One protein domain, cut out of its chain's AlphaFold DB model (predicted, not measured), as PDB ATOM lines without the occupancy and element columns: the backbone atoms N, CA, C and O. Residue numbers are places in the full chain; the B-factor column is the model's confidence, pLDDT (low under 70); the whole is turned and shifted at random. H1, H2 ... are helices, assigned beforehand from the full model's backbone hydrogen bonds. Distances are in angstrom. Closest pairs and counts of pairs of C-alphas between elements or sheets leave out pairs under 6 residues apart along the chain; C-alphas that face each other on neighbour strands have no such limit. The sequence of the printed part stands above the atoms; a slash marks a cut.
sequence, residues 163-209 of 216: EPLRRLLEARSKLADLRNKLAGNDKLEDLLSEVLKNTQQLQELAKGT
ATOM      1  N   GLU A 163     122.428 111.198  39.852       88.75
ATOM      2  CA  GLU A 163     122.417 109.903  40.565       88.75
ATOM      3  C   GLU A 163     122.832 109.971  42.062       88.75
ATOM      4  O   GLU A 163     122.091 109.438  42.898       88.75
ATOM      5  N   PRO A 164     123.933 110.647  42.474       89.69
ATOM      6  CA  PRO A 164     124.286 110.762  43.894       89.69
ATOM      7  C   PRO A 164     123.254 111.509  44.754       89.69
ATOM      8  O   PRO A 164     123.144 111.230  45.946       89.69
ATOM      9  N   LEU A 165     122.513 112.458  44.174       90.75
ATOM     10  CA  LEU A 165     121.467 113.221  44.861       90.75
ATOM     11  C   LEU A 165     120.142 112.454  44.864       90.75
ATOM     12  O   LEU A 165     119.500 112.369  45.911       90.75
ATOM     13  N   ARG A 166     119.780 111.819  43.743       92.44
ATOM     14  CA  ARG A 166     118.605 110.948  43.635       92.44
ATOM     15  C   ARG A 166     118.597 109.856  44.709       92.44
ATOM     16  O   ARG A 166     117.602 109.701  45.411       92.44
ATOM     17  N   ARG A 167     119.725 109.169  44.932       91.75
ATOM     18  CA  ARG A 167     119.857 108.154  46.001       91.75
ATOM     19  C   ARG A 167     119.570 108.712  47.403       91.75
ATOM     20  O   ARG A 167     119.000 108.014  48.242       91.75
ATOM     21  N   LEU A 168     119.927 109.973  47.665       92.38
ATOM     22  CA  LEU A 168     119.633 110.656  48.931       92.38
ATOM     23  C   LEU A 168     118.159 111.082  49.033       92.38
ATOM     24  O   LEU A 168     117.584 111.016  50.122       92.38
ATOM     25  N   LEU A 169     117.530 111.470  47.917       93.81
ATOM     26  CA  LEU A 169     116.092 111.746  47.848       93.81
ATOM     27  C   LEU A 169     115.272 110.472  48.107       93.81
ATOM     28  O   LEU A 169     114.389 110.481  48.961       93.81
ATOM     29  N   GLU A 170     115.619 109.358  47.463       94.12
ATOM     30  CA  GLU A 170     114.982 108.056  47.691       94.12
ATOM     31  C   GLU A 170     115.137 107.586  49.146       94.12
ATOM     32  O   GLU A 170     114.168 107.130  49.756       94.12
ATOM     33  N   ALA A 171     116.328 107.737  49.742       94.12
ATOM     34  CA  ALA A 171     116.553 107.432  51.156       94.12
ATOM     35  C   ALA A 171     115.704 108.323  52.084       94.12
ATOM     36  O   ALA A 171     115.105 107.828  53.041       94.12
ATOM     37  N   ARG A 172     115.589 109.624  51.782       94.69
ATOM     38  CA  ARG A 172     114.723 110.567  52.508       94.69
ATOM     39  C   ARG A 172     113.247 110.168  52.420       94.69
ATOM     40  O   ARG A 172     112.568 110.209  53.444       94.69
ATOM     41  N   SER A 173     112.761 109.756  51.249       94.88
ATOM     42  CA  SER A 173     111.383 109.283  51.064       94.88
ATOM     43  C   SER A 173     111.124 107.988  51.839       94.88
ATOM     44  O   SER A 173     110.189 107.936  52.634       94.88
ATOM     45  N   LYS A 174     112.021 106.994  51.739       94.62
ATOM     46  CA  LYS A 174     111.944 105.731  52.503       94.62
ATOM     47  C   LYS A 174     111.905 105.975  54.026       94.62
ATOM     48  O   LYS A 174     111.142 105.320  54.738       94.62
ATOM     49  N   LEU A 175     112.660 106.958  54.533       94.50
ATOM     50  CA  LEU A 175     112.621 107.382  55.943       94.50
ATOM     51  C   LEU A 175     111.340 108.149  56.319       94.50
ATOM     52  O   LEU A 175     110.821 107.964  57.423       94.50
ATOM     53  N   ALA A 176     110.809 108.988  55.427       95.12
ATOM     54  CA  ALA A 176     109.536 109.676  55.642       95.12
ATOM     55  C   ALA A 176     108.366 108.680  55.711       95.12
ATOM     56  O   ALA A 176     107.552 108.764  56.630       95.12
ATOM     57  N   ASP A 177     108.334 107.692  54.815       93.31
ATOM     58  CA  ASP A 177     107.346 106.611  54.815       93.31
ATOM     59  C   ASP A 177     107.429 105.756  56.078       93.31
ATOM     60  O   ASP A 177     106.397 105.429  56.664       93.31
ATOM     61  N   LEU A 178     108.640 105.415  56.534       90.75
ATOM     62  CA  LEU A 178     108.840 104.702  57.796       90.75
ATOM     63  C   LEU A 178     108.278 105.505  58.978       90.75
ATOM     64  O   LEU A 178     107.484 104.976  59.752       90.75
ATOM     65  N   ARG A 179     108.613 106.797  59.080       90.19
ATOM     66  CA  ARG A 179     108.084 107.690  60.125       90.19
ATOM     67  C   ARG A 179     106.553 107.772  60.085       90.19
ATOM     68  O   ARG A 179     105.913 107.727  61.130       90.19
ATOM     69  N   ASN A 180     105.968 107.872  58.893       91.38
ATOM     70  CA  ASN A 180     104.517 107.950  58.718       91.38
ATOM     71  C   ASN A 180     103.818 106.616  59.073       91.38
ATOM     72  O   ASN A 180     102.700 106.642  59.575       91.38
ATOM     73  N   LYS A 181     104.474 105.462  58.860       89.06
ATOM     74  CA  LYS A 181     103.978 104.126  59.256       89.06
ATOM     75  C   LYS A 181     104.083 103.868  60.762       89.06
ATOM     76  O   LYS A 181     103.193 103.236  61.322       89.06
ATOM     77  N   LEU A 182     105.144 104.358  61.410       89.00
ATOM     78  CA  LEU A 182     105.323 104.278  62.866       89.00
ATOM     79  C   LEU A 182     104.250 105.087  63.605       89.00
ATOM     80  O   LEU A 182     103.614 104.566  64.514       89.00
ATOM     81  N   ALA A 183     103.964 106.309  63.142       84.25
ATOM     82  CA  ALA A 183     103.007 107.239  63.756       84.25
ATOM     83  C   ALA A 183     101.528 106.776  63.785       84.25
ATOM     84  O   ALA A 183     100.662 107.534  64.220       84.25
ATOM     85  N   GLY A 184     101.224 105.564  63.308       82.50
ATOM     86  CA  GLY A 184      99.906 104.932  63.406       82.50
ATOM     87  C   GLY A 184      99.952 103.448  63.787       82.50
ATOM     88  O   GLY A 184      98.974 102.742  63.540       82.50
ATOM     89  N   ASN A 185     101.077 102.943  64.310       87.56
ATOM     90  CA  ASN A 185     101.221 101.536  64.683       87.56
ATOM     91  C   ASN A 185     102.278 101.328  65.782       87.56
ATOM     92  O   ASN A 185     103.414 100.944  65.502       87.56
ATOM     93  N   ASP A 186     101.855 101.504  67.032       86.12
ATOM     94  CA  ASP A 186     102.649 101.362  68.261       86.12
ATOM     95  C   ASP A 186     103.484 100.063  68.285       86.12
ATOM     96  O   ASP A 186     104.644 100.054  68.689       86.12
ATOM     97  N   LYS A 187     102.942  98.960  67.746       86.50
ATOM     98  CA  LYS A 187     103.630  97.655  67.688       86.50
ATOM     99  C   LYS A 187     104.872  97.666  66.796       86.50
ATOM    100  O   LYS A 187     105.791  96.884  67.028       86.50
ATOM    101  N   LEU A 188     104.906  98.508  65.759       84.19
ATOM    102  CA  LEU A 188     106.111  98.707  64.950       84.19
ATOM    103  C   LEU A 188     107.134  99.585  65.676       84.19
ATOM    104  O   LEU A 188     108.328  99.386  65.467       84.19
ATOM    105  N   GLU A 189     106.700 100.512  66.533       84.94
ATOM    106  CA  GLU A 189     107.600 101.314  67.368       84.94
ATOM    107  C   GLU A 189     108.246 100.462  68.472       84.94
ATOM    108  O   GLU A 189     109.466 100.530  68.642       84.94
ATOM    109  N   ASP A 190     107.483  99.584  69.131       87.62
ATOM    110  CA  ASP A 190     107.998  98.587  70.082       87.62
ATOM    111  C   ASP A 190     109.036  97.658  69.427       87.62
ATOM    112  O   ASP A 190     110.170  97.555  69.903       87.62
ATOM    113  N   LEU A 191     108.685  97.023  68.300       86.00
ATOM    114  CA  LEU A 191     109.573  96.097  67.584       86.00
ATOM    115  C   LEU A 191     110.832  96.792  67.043       86.00
ATOM    116  O   LEU A 191     111.930  96.243  67.137       86.00
ATOM    117  N   LEU A 192     110.709  98.015  66.516       82.19
ATOM    118  CA  LEU A 192     111.869  98.802  66.093       82.19
ATOM    119  C   LEU A 192     112.753  99.161  67.297       82.19
ATOM    120  O   LEU A 192     113.977  99.074  67.211       82.19
ATOM    121  N   SER A 193     112.144  99.500  68.434       84.06
ATOM    122  CA  SER A 193     112.838  99.793  69.693       84.06
ATOM    123  C   SER A 193     113.495  98.566  70.329       84.06
ATOM    124  O   SER A 193     114.388  98.728  71.160       84.06
ATOM    125  N   GLU A 194     113.071  97.348  69.992       85.50
ATOM    126  CA  GLU A 194     113.754  96.103  70.353       85.50
ATOM    127  C   GLU A 194     114.943  95.838  69.416       85.50
ATOM    128  O   GLU A 194     116.077  95.711  69.884       85.50
ATOM    129  N   VAL A 195     114.727  95.877  68.097       83.94
ATOM    130  CA  VAL A 195     115.789  95.679  67.090       83.94
ATOM    131  C   VAL A 195     116.921  96.701  67.249       83.94
ATOM    132  O   VAL A 195     118.091  96.331  67.166       83.94
ATOM    133  N   LEU A 196     116.614  97.965  67.564       81.19
ATOM    134  CA  LEU A 196     117.617  99.010  67.814       81.19
ATOM    135  C   LEU A 196     118.504  98.754  69.046       81.19
ATOM    136  O   LEU A 196     119.616  99.277  69.103       81.19
ATOM    137  N   LYS A 197     118.052  97.951  70.018       84.62
ATOM    138  CA  LYS A 197     118.870  97.518  71.169       84.62
ATOM    139  C   LYS A 197     119.747  96.310  70.814       84.62
ATOM    140  O   LYS A 197     120.807  96.124  71.412       84.62
ATOM    141  N   ASN A 198     119.340  95.518  69.822       83.75
ATOM    142  CA  ASN A 198     119.989  94.273  69.422       83.75
ATOM    143  C   ASN A 198     120.939  94.481  68.228       83.75
ATOM    144  O   ASN A 198     120.665  94.077  67.097       83.75
ATOM    145  N   THR A 199     122.117  95.057  68.490       75.06
ATOM    146  CA  THR A 199     123.144  95.392  67.476       75.06
ATOM    147  C   THR A 199     123.551  94.222  66.565       75.06
ATOM    148  O   THR A 199     123.995  94.446  65.442       75.06
ATOM    149  N   GLN A 200     123.398  92.973  67.020       71.88
ATOM    150  CA  GLN A 200     123.642  91.771  66.211       71.88
ATOM    151  C   GLN A 200     122.544  91.553  65.156       71.88
ATOM    152  O   GLN A 200     122.858  91.426  63.974       71.88
ATOM    153  N   GLN A 201     121.266  91.618  65.551       65.56
ATOM    154  CA  GLN A 201     120.122  91.488  64.636       65.56
ATOM    155  C   GLN A 201     120.129  92.597  63.574       65.56
ATOM    156  O   GLN A 201     119.864  92.333  62.404       65.56
ATOM    157  N   LEU A 202     120.526  93.822  63.945       65.56
ATOM    158  CA  LEU A 202     120.748  94.917  62.991       65.56
ATOM    159  C   LEU A 202     121.761  94.560  61.889       65.56
ATOM    160  O   LEU A 202     121.539  94.905  60.730       65.56
ATOM    161  N   GLN A 203     122.858  93.867  62.213       73.25
ATOM    162  CA  GLN A 203     123.871  93.481  61.219       73.25
ATOM    163  C   GLN A 203     123.419  92.338  60.303       73.25
ATOM    164  O   GLN A 203     123.894  92.246  59.171       73.25
ATOM    165  N   GLU A 204     122.524  91.469  60.766       73.62
ATOM    166  CA  GLU A 204     121.924  90.410  59.947       73.62
ATOM    167  C   GLU A 204     120.847  90.986  59.020       73.62
ATOM    168  O   GLU A 204     120.889  90.764  57.810       73.62
ATOM    169  N   LEU A 205     119.956  91.828  59.553       66.62
ATOM    170  CA  LEU A 205     118.912  92.507  58.783       66.62
ATOM    171  C   LEU A 205     119.490  93.464  57.731       66.62
ATOM    172  O   LEU A 205     118.997  93.482  56.607       66.62
ATOM    173  N   ALA A 206     120.563  94.202  58.040       69.31
ATOM    174  CA  ALA A 206     121.242  95.066  57.068       69.31
ATOM    175  C   ALA A 206     121.889  94.281  55.910       69.31
ATOM    176  O   ALA A 206     121.919  94.763  54.779       69.31
ATOM    177  N   LYS A 207     122.371  93.053  56.158       70.88
ATOM    178  CA  LYS A 207     122.848  92.150  55.093       70.88
ATOM    179  C   LYS A 207     121.693  91.571  54.274       70.88
ATOM    180  O   LYS A 207     121.859  91.363  53.079       70.88
ATOM    181  N   GLY A 208     120.540  91.331  54.902       57.81
ATOM    182  CA  GLY A 208     119.330  90.853  54.229       57.81
ATOM    183  C   GLY A 208     118.641  91.904  53.350       57.81
ATOM    184  O   GLY A 208     118.064  91.543  52.330       57.81
ATOM    185  N   THR A 209     118.709  93.191  53.709       58.62
ATOM    186  CA  THR A 209     118.054  94.285  52.960       58.62
ATOM    187  C   THR A 209     118.970  95.030  51.987       58.62
ATOM    188  O   THR A 209     118.472  95.653  51.056       58.62
TER     189      THR A 209
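AT A GLANCE: This is residues 163 to 209 of the 216 residues of an uncharacterized protein of Burkholderia cenocepacia PC184 (UniProt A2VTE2). Three helices joined end to end make an open, three-sided frame, with no two helices packed side by side: H1 is the long arm, H2 turns off from its end at a corner, and H3 turns again at a second corner and folds back on the side across from H1. The frame is flat, with an empty middle between H1 and H3. The printed part has 47 residues with three named helices, in the order H1, H2, H3, and no named strand, and the class is all helix. The whole is loose, with a radius of gyration of the C-alphas of 12.9 A, and the C-alphas span 34 by 27 by 14 A along their three main axes.

HOW THE PARTS SIT: H1, residues 163 to 182, touches no helix but is near H2, residues 186 to 195. The two are close but not clearly touching, with 2 pairs of C-alphas within 8 A, and their closest C-alphas, those of Leu 182 and Glu 189, are 5.9 A apart. They run opposite ways at a steep tilt of 58 degrees, and their centres are 19.5 A apart. H3, residues 199 to 209, is close to H2 but not clearly touching it; the closest C-alphas of these two, those of Val 195 and Leu 202, are 6.5 A apart. The lines of H2 and H3 are about perpendicular, but only just, at 73 degrees. H1 and H3 are apart. In H2 and H3 every O i to N i+4 pair is within hydrogen-bond range, and in H1 15 of 16 are.

IN THESE COORDINATES: H1 begins at C-alpha 163 at (122.417, 109.903, 40.565) and ends at C-alpha 182 at (105.323, 104.278, 62.866), 28.7 A from first to last C-alpha. H2, residues 186 to 195, measures 14.4 A, from C-alpha 186 at (102.649, 101.362, 68.261). H3, residues 199 to 209, measures 15.4 A and ends at C-alpha 209 at (118.054, 94.285, 52.960).

THE WHOLE: The two C-alphas farthest apart in the domain, those of Glu 163 and Lys 187, are 35.2 A apart, while the C-alphas of Glu 163 and Thr 209, the first and last printed, are 20.4 A apart. Residues 163 to 177, which belong to H1, stand free, and so do residues 196 to 204, of which 199 to 204 belong to H3. The printed part has no cut. The links from H1 to H2 and from H2 to H3 are tight, with 3 residues each. The mean pLDDT of the printed part is 84.0; it is under 70 at residues 201 to 202, 205 to 206 and 208 to 209, and the mean for H3 is 68.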